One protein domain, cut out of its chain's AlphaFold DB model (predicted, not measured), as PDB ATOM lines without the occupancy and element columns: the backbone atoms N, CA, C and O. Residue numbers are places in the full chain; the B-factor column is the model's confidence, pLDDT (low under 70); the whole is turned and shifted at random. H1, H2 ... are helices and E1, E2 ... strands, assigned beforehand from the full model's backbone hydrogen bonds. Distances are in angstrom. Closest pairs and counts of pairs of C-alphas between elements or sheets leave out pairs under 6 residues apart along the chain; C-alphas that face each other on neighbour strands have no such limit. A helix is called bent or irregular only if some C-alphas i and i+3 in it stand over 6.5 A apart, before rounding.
ATOM      1  N   LYS A   4      38.826 -20.559 -16.600       84.69
ATOM      2  CA  LYS A   4      37.890 -21.325 -17.420       84.69
ATOM      3  C   LYS A   4      36.859 -20.452 -18.149       84.69
ATOM      4  O   LYS A   4      36.624 -20.672 -19.326       84.69
ATOM      5  N   GLU A   5      36.276 -19.460 -17.475       85.69
ATOM      6  CA  GLU A   5      35.342 -18.511 -18.112       85.69
ATOM      7  C   GLU A   5      36.045 -17.716 -19.223       85.69
ATOM      8  O   GLU A   5      35.490 -17.548 -20.301       85.69
ATOM      9  N   LEU A   6      37.299 -17.305 -19.000       84.62
ATOM     10  CA  LEU A   6      38.105 -16.604 -20.009       84.62
ATOM     11  C   LEU A   6      38.449 -17.494 -21.216       84.62
ATOM     12  O   LEU A   6      38.458 -17.013 -22.346       84.62
ATOM     13  N   GLN A   7      38.715 -18.783 -20.987       88.31
ATOM     14  CA  GLN A   7      38.914 -19.767 -22.057       88.31
ATOM     15  C   GLN A   7      37.636 -19.990 -22.870       88.31
ATOM     16  O   GLN A   7      37.698 -20.036 -24.093       88.31
ATOM     17  N   GLU A   8      36.485 -20.122 -22.206       88.62
ATOM     18  CA  GLU A   8      35.187 -20.291 -22.869       88.62
ATOM     19  C   GLU A   8      34.842 -19.052 -23.720       88.62
ATOM     20  O   GLU A   8      34.470 -19.201 -24.884       88.62
ATOM     21  N   GLU A   9      35.079 -17.837 -23.207       88.88
ATOM     22  CA  GLU A   9      34.931 -16.594 -23.979       88.88
ATOM     23  C   GLU A   9      35.881 -16.537 -25.190       88.88
ATOM     24  O   GLU A   9      35.448 -16.229 -26.301       88.88
ATOM     25  N   GLU A  10      37.173 -16.856 -25.024       88.94
ATOM     26  CA  GLU A  10      38.129 -16.862 -26.146       88.94
ATOM     27  C   GLU A  10      37.805 -17.961 -27.174       88.94
ATOM     28  O   GLU A  10      38.000 -17.756 -28.375       88.94
ATOM     29  N   LEU A  11      37.251 -19.097 -26.740       89.62
ATOM     30  CA  LEU A  11      36.833 -20.194 -27.614       89.62
ATOM     31  C   LEU A  11      35.657 -19.787 -28.510       89.62
ATOM     32  O   LEU A  11      35.684 -20.055 -29.714       89.62
ATOM     33  N   GLU A  12      34.646 -19.115 -27.956       89.62
ATOM     34  CA  GLU A  12      33.523 -18.585 -28.741       89.62
ATOM     35  C   GLU A  12      34.004 -17.578 -29.795       89.62
ATOM     36  O   GLU A  12      33.563 -17.608 -30.949       89.62
ATOM     37  N   VAL A  13      34.967 -16.727 -29.429       89.62
ATOM     38  CA  VAL A  13      35.561 -15.762 -30.359       89.62
ATOM     39  C   VAL A  13      36.352 -16.477 -31.458       89.62
ATOM     40  O   VAL A  13      36.161 -16.154 -32.632       89.62
ATOM     41  N   LEU A  14      37.179 -17.477 -31.127       88.62
ATOM     42  CA  LEU A  14      37.907 -18.282 -32.118       88.62
ATOM     43  C   LEU A  14      36.956 -18.949 -33.113       88.62
ATOM     44  O   LEU A  14      37.197 -18.890 -34.320       88.62
ATOM     45  N   HIS A  15      35.856 -19.523 -32.624       88.12
ATOM     46  CA  HIS A  15      34.821 -20.076 -33.489       88.12
ATOM     47  C   HIS A  15      34.220 -19.016 -34.404       88.12
ATOM     48  O   HIS A  15      34.069 -19.288 -35.584       88.12
ATOM     49  N   SER A  16      33.941 -17.806 -33.913       90.38
ATOM     50  CA  SER A  16      33.376 -16.738 -34.747       90.38
ATOM     51  C   SER A  16      34.328 -16.216 -35.834       90.38
ATOM     52  O   SER A  16      33.869 -15.832 -36.908       90.38
ATOM     53  N   ILE A  17      35.642 -16.201 -35.573       89.12
ATOM     54  CA  ILE A  17      36.662 -15.694 -36.510       89.12
ATOM     55  C   ILE A  17      36.984 -16.729 -37.587       89.12
ATOM     56  O   ILE A  17      37.141 -16.376 -38.755       89.12
ATOM     57  N   TYR A  18      37.113 -17.994 -37.186       89.44
ATOM     58  CA  TYR A  18      37.559 -19.075 -38.064       89.44
ATOM     59  C   TYR A  18      36.413 -19.965 -38.559       89.44
ATOM     60  O   TYR A  18      36.677 -21.011 -39.157       89.44
ATOM     61  N   ASP A  19      35.153 -19.562 -38.358       88.31
ATOM     62  CA  ASP A  19      34.006 -20.261 -38.939       88.31
ATOM     63  C   ASP A  19      34.132 -20.282 -40.472       88.31
ATOM     64  O   ASP A  19      34.181 -19.243 -41.135       88.31
ATOM     65  N   GLY A  20      34.235 -21.483 -41.041       83.62
ATOM     66  CA  GLY A  20      34.459 -21.686 -42.472       83.62
ATOM     67  C   GLY A  20      35.909 -21.548 -42.970       83.62
ATOM     68  O   GLY A  20      36.114 -21.670 -44.178       83.62
ATOM     69  N   ASP A  21      36.919 -21.338 -42.111       89.75
ATOM     70  CA  ASP A  21      38.337 -21.434 -42.513       89.75
ATOM     71  C   ASP A  21      38.799 -22.902 -42.481       89.75
ATOM     72  O   ASP A  21      39.036 -23.476 -41.421       89.75
ATOM     73  N   GLU A  22      38.983 -23.512 -43.657       87.06
ATOM     74  CA  GLU A  22      39.456 -24.902 -43.800       87.06
ATOM     75  C   GLU A  22      40.855 -25.141 -43.198       87.06
ATOM     76  O   GLU A  22      41.249 -26.284 -42.936       87.06
ATOM     77  N   SER A  23      41.616 -24.064 -42.976       87.81
ATOM     78  CA  SER A  23      42.958 -24.106 -42.393       87.81
ATOM     79  C   SER A  23      42.933 -24.254 -40.873       87.81
ATOM     80  O   SER A  23      43.934 -24.693 -40.301       87.81
ATOM     81  N   PHE A  24      41.824 -23.902 -40.219       91.69
ATOM     82  CA  PHE A  24      41.647 -24.015 -38.776       91.69
ATOM     83  C   PHE A  24      40.934 -25.324 -38.425       91.69
ATOM     84  O   PHE A  24      39.894 -25.670 -38.982       91.69
ATOM     85  N   LYS A  25      41.496 -26.067 -37.474       90.81
ATOM     86  CA  LYS A  25      40.896 -27.285 -36.931       90.81
ATOM     87  C   LYS A  25      40.963 -27.254 -35.418       90.81
ATOM     88  O   LYS A  25      42.044 -27.258 -34.837       90.81
ATOM     89  N   GLN A  26      39.808 -27.295 -34.773       90.19
ATOM     90  CA  GLN A  26      39.742 -27.609 -33.354       90.19
ATOM     91  C   GLN A  26      39.939 -29.118 -33.182       90.19
ATOM     92  O   GLN A  26      39.163 -29.912 -33.713       90.19
ATOM     93  N   VAL A  27      40.996 -29.513 -32.473       88.25
ATOM     94  CA  VAL A  27      41.244 -30.922 -32.140       88.25
ATOM     95  C   VAL A  27      40.399 -31.289 -30.924       88.25
ATOM     96  O   VAL A  27      39.628 -32.240 -30.990       88.25
ATOM     97  N   ASN A  28      40.497 -30.478 -29.862       88.94
ATOM     98  CA  ASN A  28      39.771 -30.608 -28.595       88.94
ATOM     99  C   ASN A  28      39.343 -29.212 -28.081       88.94
ATOM    100  O   ASN A  28      39.797 -28.198 -28.606       88.94
ATOM    101  N   GLU A  29      38.552 -29.137 -27.003       87.31
ATOM    102  CA  GLU A  29      38.105 -27.868 -26.378       87.31
ATOM    103  C   GLU A  29      39.255 -26.918 -25.995       87.31
ATOM    104  O   GLU A  29      39.089 -25.705 -26.029       87.31
ATOM    105  N   THR A  30      40.433 -27.464 -25.692       88.25
ATOM    106  CA  THR A  30      41.633 -26.710 -25.302       88.25
ATOM    107  C   THR A  30      42.785 -26.862 -26.292       88.25
ATOM    108  O   THR A  30      43.916 -26.514 -25.970       88.25
ATOM    109  N   THR A  31      42.579 -27.459 -27.473       89.38
ATOM    110  CA  THR A  31      43.664 -27.705 -28.441       89.38
ATOM    111  C   THR A  31      43.221 -27.414 -29.866       89.38
ATOM    112  O   THR A  31      42.268 -28.005 -30.375       89.38
ATOM    113  N   PHE A  32      43.979 -26.551 -30.533       91.38
ATOM    114  CA  PHE A  32      43.673 -26.001 -31.845       91.38
ATOM    115  C   PHE A  32      44.856 -26.200 -32.783       91.38
ATOM    116  O   PHE A  32      46.012 -26.124 -32.376       91.38
ATOM    117  N   GLN A  33      44.568 -26.425 -34.056       91.38
ATOM    118  CA  GLN A  33      45.558 -26.528 -35.113       91.38
ATOM    119  C   GLN A  33      45.249 -25.513 -36.208       91.38
ATOM    120  O   GLN A  33      44.104 -25.384 -36.638       91.38
ATOM    121  N   TYR A  34      46.282 -24.824 -36.690       91.94
ATOM    122  CA  TYR A  34      46.179 -23.935 -37.842       91.94
ATOM    123  C   TYR A  34      47.214 -24.309 -38.902       91.94
ATOM    124  O   TYR A  34      48.414 -24.400 -38.618       91.94
ATOM    125  N   LYS A  35      46.758 -24.529 -40.137       89.56
ATOM    126  CA  LYS A  35      47.610 -24.765 -41.307       89.56
ATOM    127  C   LYS A  35      48.022 -23.428 -41.913       89.56
ATOM    128  O   LYS A  35      47.195 -22.641 -42.357       89.56
ATOM    129  N   TYR A  36      49.321 -23.183 -41.976       86.88
ATOM    130  CA  TYR A  36      49.893 -22.042 -42.672       86.88
ATOM    131  C   TYR A  36      50.430 -22.457 -44.041       86.88
ATOM    132  O   TYR A  36      51.128 -23.461 -44.156       86.88
ATOM    133  N   GLY A  37      50.178 -21.630 -45.059       84.00
ATOM    134  CA  GLY A  37      50.676 -21.828 -46.423       84.00
ATOM    135  C   GLY A  37      49.730 -22.629 -47.322       84.00
ATOM    136  O   GLY A  37      48.709 -23.145 -46.879       84.00
ATOM    137  N   GLU A  38      50.073 -22.699 -48.608       79.88
ATOM    138  CA  GLU A  38      49.274 -23.392 -49.623       79.88
ATOM    139  C   GLU A  38      49.475 -24.910 -49.566       79.88
ATOM    140  O   GLU A  38      50.555 -25.408 -49.236       79.88
ATOM    141  N   GLU A  39      48.428 -25.656 -49.906       72.06
ATOM    142  CA  GLU A  39      48.485 -27.110 -49.960       72.06
ATOM    143  C   GLU A  39      49.517 -27.597 -50.986       72.06
ATOM    144  O   GLU A  39      49.551 -27.136 -52.123       72.06
ATOM    145  N   GLY A  40      50.397 -28.509 -50.564       67.50
ATOM    146  CA  GLY A  40      51.475 -29.040 -51.406       67.50
ATOM    147  C   GLY A  40      52.722 -28.152 -51.503       67.50
ATOM    148  O   GLY A  40      53.712 -28.565 -52.102       67.50
ATOM    149  N   ASN A  41      52.732 -26.963 -50.889       78.69
ATOM    150  CA  ASN A  41      53.913 -26.104 -50.881       78.69
ATOM    151  C   ASN A  41      54.920 -26.557 -49.805       78.69
ATOM    152  O   ASN A  41      54.550 -26.770 -48.649       78.69
ATOM    153  N   HIS A  42      56.211 -26.618 -50.151       71.94
ATOM    154  CA  HIS A  42      57.320 -26.948 -49.241       71.94
ATOM    155  C   HIS A  42      57.475 -25.970 -48.059       71.94
ATOM    156  O   HIS A  42      58.190 -26.262 -47.105       71.94
ATOM    157  N   ARG A  43      56.801 -24.813 -48.100       74.69
ATOM    158  CA  ARG A  43      56.758 -23.823 -47.010       74.69
ATOM    159  C   ARG A  43      55.506 -23.909 -46.139       74.69
ATOM    160  O   ARG A  43      55.360 -23.110 -45.216       74.69
ATOM    161  N   SER A  44      54.588 -24.828 -46.438       83.94
ATOM    162  CA  SER A  44      53.376 -25.007 -45.640       83.94
ATOM    163  C   SER A  44      53.662 -25.813 -44.374       83.94
ATOM    164  O   SER A  44      54.468 -26.737 -44.402       83.94
ATOM    165  N   PHE A  45      53.029 -25.480 -43.253       85.50
ATOM    166  CA  PHE A  45      53.186 -26.213 -41.993       85.50
ATOM    167  C   PHE A  45      51.941 -26.065 -41.115       85.50
ATOM    168  O   PHE A  45      51.188 -25.104 -41.246       85.50
ATOM    169  N   VAL A  46      51.727 -27.012 -40.211       87.88
ATOM    170  CA  VAL A  46      50.635 -27.010 -39.234       87.88
ATOM    171  C   VAL A  46      51.194 -26.655 -37.863       87.88
ATOM    172  O   VAL A  46      52.162 -27.263 -37.409       87.88
ATOM    173  N   MET A  47      50.590 -25.673 -37.204       88.44
ATOM    174  CA  MET A  47      50.922 -25.280 -35.837       88.44
ATOM    175  C   MET A  47      49.821 -25.745 -34.898       88.44
ATOM    176  O   MET A  47      48.654 -25.454 -35.145       88.44
ATOM    177  N   GLU A  48      50.193 -26.456 -33.840       90.12
ATOM    178  CA  GLU A  48      49.285 -26.879 -32.776       90.12
ATOM    179  C   GLU A  48      49.469 -25.976 -31.555       90.12
ATOM    180  O   GLU A  48      50.596 -25.733 -31.127       90.12
ATOM    181  N   ILE A  49      48.366 -25.475 -31.005       89.56
ATOM    182  CA  ILE A  49      48.313 -24.631 -29.812       89.56
ATOM    183  C   ILE A  49      47.406 -25.318 -28.797       89.56
ATOM    184  O   ILE A  49      46.280 -25.692 -29.123       89.56
ATOM    185  N   SER A  50      47.884 -25.475 -27.565       88.81
ATOM    186  CA  SER A  50      47.145 -26.111 -26.473       88.81
ATOM    187  C   SER A  50      47.099 -25.224 -25.229       88.81
ATOM    188  O   SER A  50      48.128 -24.740 -24.759       88.81
ATOM    189  N   TRP A  51      45.899 -24.998 -24.701       90.75
ATOM    190  CA  TRP A  51      45.665 -24.236 -23.477       90.75
ATOM    191  C   TRP A  51      45.912 -25.109 -22.249       90.75
ATOM    192  O   TRP A  51      45.427 -26.240 -22.162       90.75
ATOM    193  N   THR A  52      46.679 -24.585 -21.293       88.00
ATOM    194  CA  THR A  52      46.855 -25.214 -19.979       88.00
ATOM    195  C   THR A  52      45.688 -24.851 -19.059       88.00
ATOM    196  O   THR A  52      44.897 -23.956 -19.352       88.00
ATOM    197  N   ALA A  53      45.563 -25.536 -17.920       86.81
ATOM    198  CA  ALA A  53      44.537 -25.210 -16.924       86.81
ATOM    199  C   ALA A  53      44.679 -23.776 -16.373       86.81
ATOM    200  O   ALA A  53      43.687 -23.161 -15.985       86.81
ATOM    201  N   ASP A  54      45.906 -23.252 -16.392       85.88
ATOM    202  CA  ASP A  54      46.259 -21.926 -15.888       85.88
ATOM    203  C   ASP A  54      46.269 -20.856 -16.998       85.88
ATOM    204  O   ASP A  54      46.594 -19.703 -16.746       85.88
ATOM    205  N   TYR A  55      45.913 -21.192 -18.241       84.50
ATOM    206  CA  TYR A  55      45.752 -20.207 -19.315       84.50
ATOM    207  C   TYR A  55      44.498 -19.342 -19.060       84.50
ATOM    208  O   TYR A  55      43.462 -19.906 -18.700       84.50
ATOM    209  N   PRO A  56      44.517 -18.010 -19.264       77.75
ATOM    210  CA  PRO A  56      45.557 -17.211 -19.923       77.75
ATOM    211  C   PRO A  56      46.675 -16.674 -19.008       77.75
ATOM    212  O   PRO A  56      47.546 -15.960 -19.499       77.75
ATOM    213  N   GLU A  57      46.696 -16.996 -17.709       80.69
ATOM    214  CA  GLU A  57      47.777 -16.565 -16.797       80.69
ATOM    215  C   GLU A  57      49.125 -17.214 -17.161       80.69
ATOM    216  O   GLU A  57      50.182 -16.601 -17.009       80.69
ATOM    217  N   GLN A  58      49.086 -18.442 -17.685       79.12
ATOM    218  CA  GLN A  58      50.228 -19.130 -18.280       79.12
ATOM    219  C   GLN A  58      50.111 -19.174 -19.809       79.12
ATOM    220  O   GLN A  58      49.039 -19.424 -20.360       79.12
ATOM    221  N   SER A  59      51.237 -18.987 -20.507       78.94
ATOM    222  CA  SER A  59      51.293 -19.093 -21.969       78.94
ATOM    223  C   SER A  59      50.858 -20.480 -22.470       78.94
ATOM    224  O   SER A  59      51.162 -21.493 -21.831       78.94
ATOM    225  N   PRO A  60      50.183 -20.550 -23.631       84.75
ATOM    226  CA  PRO A  60      49.739 -21.814 -24.194       84.75
ATOM    227  C   PRO A  60      50.934 -22.605 -24.740       84.75
ATOM    228  O   PRO A  60      51.940 -22.038 -25.170       84.75
ATOM    229  N   ASN A  61      50.828 -23.932 -24.753       82.56
ATOM    230  CA  ASN A  61      51.873 -24.804 -25.277       82.56
ATOM    231  C   ASN A  61      51.734 -24.935 -26.802       82.56
ATOM    232  O   ASN A  61      50.685 -25.350 -27.302       82.56
ATOM    233  N   MET A  62      52.798 -24.573 -27.524       84.12
ATOM    234  CA  MET A  62      52.865 -24.589 -28.986       84.12
ATOM    235  C   MET A  62      53.729 -25.746 -29.487       84.12
ATOM    236  O   MET A  62      54.853 -25.938 -29.025       84.12
ATOM    237  N   LYS A  63      53.243 -26.485 -30.488       82.69
ATOM    238  CA  LYS A  63      53.960 -27.613 -31.097       82.69
ATOM    239  C   LYS A  63      53.952 -27.535 -32.621       82.69
ATOM    240  O   LYS A  63      52.964 -27.158 -33.247       82.69
ATOM    241  N   LEU A  64      55.067 -27.956 -33.219       81.19
ATOM    242  CA  LEU A  64      55.251 -28.106 -34.670       81.19
ATOM    243  C   LEU A  64      55.518 -29.570 -35.067       81.19
ATOM    244  O   LEU A  64      56.054 -29.838 -36.139       81.19
ATOM    245  N   ASP A  65      55.133 -30.524 -34.220       77.56
ATOM    246  CA  ASP A  65      55.420 -31.958 -34.392       77.56
ATOM    247  C   ASP A  65      54.336 -32.717 -35.186       77.56
ATOM    248  O   ASP A  65      54.218 -33.940 -35.142       77.56
ATOM    249  N   ALA A  66      53.493 -31.996 -35.929       78.25
ATOM    250  CA  ALA A  66      52.510 -32.632 -36.794       78.25
ATOM    251  C   ALA A  66      53.220 -33.457 -37.883       78.25
ATOM    252  O   ALA A  66      54.181 -32.986 -38.489       78.25
ATOM    253  N   PHE A  67      52.706 -34.650 -38.217       78.62
ATOM    254  CA  PHE A  67      53.240 -35.476 -39.318       78.62
ATOM    255  C   PHE A  67      53.355 -34.689 -40.632       78.62
ATOM    256  O   PHE A  67      54.296 -34.890 -41.399       78.62
ATOM    257  N   TYR A  68      52.418 -33.761 -40.865       79.69
ATOM    258  CA  TYR A  68      52.443 -32.854 -42.008       79.69
ATOM    259  C   TYR A  68      53.749 -32.060 -42.096       79.69
ATOM    260  O   TYR A  68      54.199 -31.790 -43.190       79.69
ATOM    261  N   ASN A  69      54.404 -31.740 -40.980       83.44
ATOM    262  CA  ASN A  69      55.613 -30.919 -40.925       83.44
ATOM    263  C   ASN A  69      56.907 -31.704 -41.202       83.44
ATOM    264  O   ASN A  69      58.002 -31.175 -41.043       83.44
ATOM    265  N   LYS A  70      56.849 -32.969 -41.628       78.88
ATOM    266  CA  LYS A  70      58.073 -33.752 -41.884       78.88
ATOM    267  C   LYS A  70      58.989 -33.133 -42.945       78.88
ATOM    268  O   LYS A  70      60.207 -33.277 -42.847       78.88
ATOM    269  N   HIS A  71      58.440 -32.424 -43.932       73.88
ATOM    270  CA  HIS A  71      59.226 -31.770 -44.984       73.88
ATOM    271  C   HIS A  71      59.972 -30.523 -44.496       73.88
ATOM    272  O   HIS A  71      61.046 -30.244 -45.023       73.88
ATOM    273  N   ILE A  72      59.493 -29.810 -43.465       70.44
ATOM    274  CA  ILE A  72      60.218 -28.631 -42.949       70.44
ATOM    275  C   ILE A  72      61.524 -29.023 -42.244       70.44
ATOM    276  O   ILE A  72      62.484 -28.259 -42.267       70.44
ATOM    277  N   TYR A  73      61.621 -30.246 -41.716       63.97
ATOM    278  CA  TYR A  73      62.864 -30.768 -41.141       63.97
ATOM    279  C   TYR A  73      63.898 -31.188 -42.195       63.97
ATOM    280  O   TYR A  73      65.029 -31.485 -41.834       63.97
ATOM    281  N   GLN A  74      63.565 -31.225 -43.489       56.88
ATOM    282  CA  GLN A  74      64.524 -31.598 -44.542       56.88
ATOM    283  C   GLN A  74      65.353 -30.404 -45.041       56.88
ATOM    284  O   GLN A  74      66.417 -30.594 -45.631       56.88
ATOM    285  N   TYR A  75      64.912 -29.176 -44.759       54.12
ATOM    286  CA  TYR A  75      65.589 -27.950 -45.170       54.12
ATOM    287  C   TYR A  75      66.400 -27.362 -44.005       54.12
ATOM    288  O   TYR A  75      65.846 -26.979 -42.974       54.12
ATOM    289  N   ARG A  76      67.730 -27.258 -44.176       40.22
ATOM    290  CA  ARG A  76      68.671 -26.748 -43.150       40.22
ATOM    291  C   ARG A  76      68.311 -25.353 -42.616       40.22
ATOM    292  O   ARG A  76      68.543 -25.089 -41.442       40.22
ATOM    293  N   GLU A  77      67.708 -24.482 -43.429       48.22
ATOM    294  CA  GLU A  77      67.273 -23.146 -42.984       48.22
ATOM    295  C   GLU A  77      66.118 -23.189 -41.969       48.22
ATOM    296  O   GLU A  77      66.047 -22.339 -41.083       48.22
ATOM    297  N   TYR A  78      65.224 -24.180 -42.046       47.44
ATOM    298  CA  TYR A  78      64.087 -24.298 -41.128       47.44
ATOM    299  C   TYR A  78      64.449 -25.032 -39.832       47.44
ATOM    300  O   TYR A  78      63.861 -24.722 -38.803       47.44
ATOM    301  N   GLN A  79      65.456 -25.916 -39.841       41.97
ATOM    302  CA  GLN A  79      65.988 -26.527 -38.611       41.97
ATOM    303  C   GLN A  79      66.663 -25.502 -37.686       41.97
ATOM    304  O   GLN A  79      66.523 -25.594 -36.470       41.97
ATOM    305  N   ASN A  80      67.344 -24.495 -38.247       39.81
ATOM    306  CA  ASN A  80      67.939 -23.406 -37.462       39.81
ATOM    307  C   ASN A  80      66.908 -22.338 -37.057       39.81
ATOM    308  O   ASN A  80      67.089 -21.654 -36.052       39.81
ATOM    309  N   ASN A  81      65.810 -22.205 -37.810       44.66
ATOM    310  CA  ASN A  81      64.748 -21.242 -37.522       44.66
ATOM    311  C   ASN A  81      63.605 -21.811 -36.671       44.66
ATOM    312  O   ASN A  81      62.872 -21.021 -36.094       44.66
ATOM    313  N   SER A  82      63.415 -23.128 -36.546       48.22
ATOM    314  CA  SER A  82      62.346 -23.688 -35.701       48.22
ATOM    315  C   SER A  82      62.492 -23.340 -34.213       48.22
ATOM    316  O   SER A  82      61.473 -22.982 -33.618       48.22
ATOM    317  N   PRO A  83      63.704 -23.343 -33.607       45.53
ATOM    318  CA  PRO A  83      63.882 -22.872 -32.238       45.53
ATOM    319  C   PRO A  83      63.664 -21.361 -32.163       45.53
ATOM    320  O   PRO A  83      62.975 -20.901 -31.266       45.53
ATOM    321  N   LYS A  84      64.156 -20.603 -33.159       47.41
ATOM    322  CA  LYS A  84      64.005 -19.143 -33.241       47.41
ATOM    323  C   LYS A  84      62.537 -18.708 -33.350       47.41
ATOM    324  O   LYS A  84      62.107 -17.780 -32.682       47.41
ATOM    325  N   VAL A  85      61.740 -19.428 -34.141       54.81
ATOM    326  CA  VAL A  85      60.291 -19.223 -34.256       54.81
ATOM    327  C   VAL A  85      59.603 -19.535 -32.930       54.81
ATOM    328  O   VAL A  85      58.755 -18.753 -32.526       54.81
ATOM    329  N   MET A  86      59.963 -20.616 -32.227       49.66
ATOM    330  CA  MET A  86      59.409 -20.889 -30.893       49.66
ATOM    331  C   MET A  86      59.789 -19.800 -29.876       49.66
ATOM    332  O   MET A  86      58.904 -19.300 -29.189       49.66
ATOM    333  N   THR A  87      61.051 -19.359 -29.836       53.19
ATOM    334  CA  THR A  87      61.522 -18.330 -28.888       53.19
ATOM    335  C   THR A  87      60.936 -16.943 -29.162       53.19
ATOM    336  O   THR A  87      60.599 -16.214 -28.227       53.19
ATOM    337  N   ASP A  88      60.765 -16.567 -30.434       54.62
ATOM    338  CA  ASP A  88      60.133 -15.298 -30.816       54.62
ATOM    339  C   ASP A  88      58.652 -15.278 -30.394       54.62
ATOM    340  O   ASP A  88      58.147 -14.259 -29.924       54.62
ATOM    341  N   LEU A  89      57.958 -16.419 -30.511       55.94
ATOM    342  CA  LEU A  89      56.557 -16.562 -30.098       55.94
ATOM    343  C   LEU A  89      56.408 -16.563 -28.565       55.94
ATOM    344  O   LEU A  89      55.477 -15.955 -28.043       55.94
ATOM    345  N   GLU A  90      57.334 -17.182 -27.829       56.31
ATOM    346  CA  GLU A  90      57.374 -17.133 -26.357       56.31
ATOM    347  C   GLU A  90      57.607 -15.709 -25.821       56.31
ATOM    348  O   GLU A  90      57.005 -15.315 -24.821       56.31
ATOM    349  N   THR A  91      58.428 -14.912 -26.513       55.34
ATOM    350  CA  THR A  91      58.732 -13.520 -26.136       55.34
ATOM    351  C   THR A  91      57.568 -12.568 -26.445       55.34
ATOM    352  O   THR A  91      57.319 -11.620 -25.698       55.34
ATOM    353  N   GLU A  92      56.831 -12.805 -27.535       53.81
ATOM    354  CA  GLU A  92      55.650 -12.012 -27.913       53.81
ATOM    355  C   GLU A  92      54.426 -12.322 -27.032       53.81
ATOM    356  O   GLU A  92      53.682 -11.403 -26.688       53.81
ATOM    357  N   ASN A  93      54.271 -13.568 -26.568       52.22
ATOM    358  CA  ASN A  93      53.192 -13.976 -25.658       52.22
ATOM    359  C   ASN A  93      53.232 -13.273 -24.287       52.22
ATOM    360  O   ASN A  93      52.194 -13.130 -23.647       52.22
ATOM    361  N   GLN A  94      54.398 -12.794 -23.837       50.81
ATOM    362  CA  GLN A  94      54.525 -12.064 -22.566       50.81
ATOM    363  C   GLN A  94      53.997 -10.615 -22.619       50.81
ATOM    364  O   GLN A  94      53.967  -9.948 -21.587       50.81
ATOM    365  N   LYS A  95      53.594 -10.093 -23.792       50.09
ATOM    366  CA  LYS A  95      53.244  -8.667 -23.975       50.09
ATOM    367  C   LYS A  95      51.747  -8.333 -23.986       50.09
ATOM    368  O   LYS A  95      51.421  -7.151 -24.091       50.09
ATOM    369  N   THR A  96      50.836  -9.298 -23.884       50.56
ATOM    370  CA  THR A  96      49.397  -9.044 -24.115       50.56
ATOM    371  C   THR A  96      48.487  -9.742 -23.111       50.56
ATOM    372  O   THR A  96      48.469 -10.963 -23.035       50.56
ATOM    373  N   GLU A  97      47.677  -8.953 -22.396       53.06
ATOM    374  CA  GLU A  97      46.768  -9.403 -21.325       53.06
ATOM    375  C   GLU A  97      45.358  -9.812 -21.805       53.06
ATOM    376  O   GLU A  97      44.515 -10.183 -20.994       53.06
ATOM    377  N   SER A  98      45.059  -9.779 -23.107       55.66
ATOM    378  CA  SER A  98      43.730 -10.146 -23.615       55.66
ATOM    379  C   SER A  98      43.825 -10.868 -24.961       55.66
ATOM    380  O   SER A  98      44.240 -10.268 -25.951       55.66
ATOM    381  N   GLN A  99      43.429 -12.144 -24.974       60.50
ATOM    382  CA  GLN A  99      43.350 -13.063 -26.127       60.50
ATOM    383  C   GLN A  99      44.693 -13.419 -26.809       60.50
ATOM    384  O   GLN A  99      44.937 -13.058 -27.967       60.50
ATOM    385  N   PRO A 100      45.589 -14.138 -26.103       67.88
ATOM    386  CA  PRO A 100      46.883 -14.572 -26.635       67.88
ATOM    387  C   PRO A 100      46.792 -15.401 -27.923       67.88
ATOM    388  O   PRO A 100      47.638 -15.263 -28.805       67.88
ATOM    389  N   THR A 101      45.779 -16.263 -28.061       73.25
ATOM    390  CA  THR A 101      45.755 -17.279 -29.126       73.25
ATOM    391  C   THR A 101      45.386 -16.685 -30.481       73.25
ATOM    392  O   THR A 101      46.019 -17.007 -31.488       73.25
ATOM    393  N   ILE A 102      44.417 -15.768 -30.512       79.06
ATOM    394  CA  ILE A 102      44.013 -15.056 -31.736       79.06
ATOM    395  C   ILE A 102      45.176 -14.212 -32.264       79.06
ATOM    396  O   ILE A 102      45.541 -14.308 -33.438       79.06
ATOM    397  N   ASN A 103      45.814 -13.439 -31.379       77.19
ATOM    398  CA  ASN A 103      46.942 -12.583 -31.743       77.19
ATOM    399  C   ASN A 103      48.120 -13.394 -32.290       77.19
ATOM    400  O   ASN A 103      48.737 -13.003 -33.286       77.19
ATOM    401  N   LEU A 104      48.407 -14.545 -31.680       75.25
ATOM    402  CA  LEU A 104      49.451 -15.459 -32.126       75.25
ATOM    403  C   LEU A 104      49.166 -15.992 -33.538       75.25
ATOM    404  O   LEU A 104      50.054 -15.996 -34.399       75.25
ATOM    405  N   MET A 105      47.921 -16.411 -33.795       78.94
ATOM    406  CA  MET A 105      47.529 -16.957 -35.093       78.94
ATOM    407  C   MET A 105      47.584 -15.905 -36.212       78.94
ATOM    408  O   MET A 105      48.146 -16.183 -37.279       78.94
ATOM    409  N   GLU A 106      47.064 -14.701 -35.956       79.38
ATOM    410  CA  GLU A 106      47.065 -13.546 -36.868       79.38
ATOM    411  C   GLU A 106      48.489 -13.048 -37.171       79.38
ATOM    412  O   GLU A 106      48.900 -12.990 -38.334       79.38
ATOM    413  N   THR A 107      49.300 -12.789 -36.140       73.12
ATOM    414  CA  THR A 107      50.685 -12.298 -36.297       73.12
ATOM    415  C   THR A 107      51.524 -13.265 -37.134       73.12
ATOM    416  O   THR A 107      52.315 -12.868 -38.001       73.12
ATOM    417  N   ARG A 108      51.329 -14.577 -36.938       71.69
ATOM    418  CA  ARG A 108      52.018 -15.591 -37.743       71.69
ATOM    419  C   ARG A 108      51.517 -15.623 -39.189       71.69
ATOM    420  O   ARG A 108      52.332 -15.805 -40.101       71.69
ATOM    421  N   LYS A 109      50.216 -15.408 -39.416       75.19
ATOM    422  CA  LYS A 109      49.608 -15.297 -40.754       75.19
ATOM    423  C   LYS A 109      50.203 -14.119 -41.529       75.19
ATOM    424  O   LYS A 109      50.530 -14.275 -42.707       75.19
ATOM    425  N   GLU A 110      50.431 -12.978 -40.880       70.38
ATOM    426  CA  GLU A 110      51.084 -11.810 -41.488       70.38
ATOM    427  C   GLU A 110      52.557 -12.061 -41.834       70.38
ATOM    428  O   GLU A 110      52.980 -11.813 -42.969       70.38
ATOM    429  N   ARG A 111      53.336 -12.636 -40.907       66.31
ATOM    430  CA  ARG A 111      54.752 -12.963 -41.163       66.31
ATOM    431  C   ARG A 111      54.919 -13.964 -42.309       66.31
ATOM    432  O   ARG A 111      55.799 -13.791 -43.152       66.31
ATOM    433  N   ASN A 112      54.041 -14.963 -42.411       63.09
ATOM    434  CA  ASN A 112      54.075 -15.923 -43.519       63.09
ATOM    435  C   ASN A 112      53.712 -15.293 -44.877       63.09
ATOM    436  O   ASN A 112      54.314 -15.653 -45.889       63.09
ATOM    437  N   LYS A 113      52.824 -14.289 -44.917       58.34
ATOM    438  CA  LYS A 113      52.575 -13.501 -46.141       58.34
ATOM    439  C   LYS A 113      53.811 -12.704 -46.587       58.34
ATOM    440  O   LYS A 113      53.998 -12.504 -47.785       58.34
ATOM    441  N   GLY A 114      54.658 -12.259 -45.653       46.78
ATOM    442  CA  GLY A 114      55.921 -11.566 -45.949       46.78
ATOM    443  C   GLY A 114      57.007 -12.478 -46.533       46.78
ATOM    444  O   GLY A 114      57.721 -12.076 -47.450       46.78
TER     445      GLY A 114
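This is residues 4 to 114 of the 709 residues of an uncharacterized protein of Mytilus galloprovincialis (UniProt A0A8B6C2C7). A small twisted sheet of four antiparallel strands has H4 packed along one face and H1 near its E1 side. Past the E4 edge runs long H3, folding back into H4 as a helical hairpin, with short H2 making a corner with H3. The 111 printed residues, mixed in class, run H1 E1 E2 E3 E4 H2 H3 H4; the sheet's order is E1 E2 E3 E4, a meander, each strand the antiparallel neighbour of the one before. The whole is compact, radius of gyration of the C-alphas 14.0 A, spanning 42 by 30 by 24 A.

The strands are E1, residues 24 to 28, E2, 31 to 36, 16.5 A long, E3, 45 to 50, 16.7 A, and E4, 61 to 63. H1, residues 4 to 18, 20.8 A, begins at C-alpha (37.890, -21.325, -17.420). H2 is residues 67 to 74, H3 76 to 93, 26.6 A, and H4 100 to 114, 21.5 A, ending at C-alpha (55.921, -11.566, -45.949). H2 is irregular, C-alphas 68 and 71 being 7.5 A apart, and H3 only just, C-alphas 80 and 83 being 6.6 A apart.

N 25 and O 33 stand 2.8 A apart across E1 and E2, N 34 and O 47 2.9 A across E2 and E3, N 50 and O 61 2.8 A across E3 and E4. H1 and H4 on one face of the sheet make two layers. H4 runs along E2, 5 degrees on the local plane, at a height over the sheet of 9.7 A. H3 and H4 only just touch, with 3 pairs of C-alphas within 8 A, closest Asn 93 and Pro 100, 6.4 A. Every O i to N i+4 pair is within hydrogen-bond range in H1 and H4, 12 of 14 in H3, 0 of 4 in H2, where 3 of 5 O i to N i+3 pairs are.

The printed part has no cut and no long link. pLDDT is under 70 at residues 40, 73 to 100 and 111 to 114.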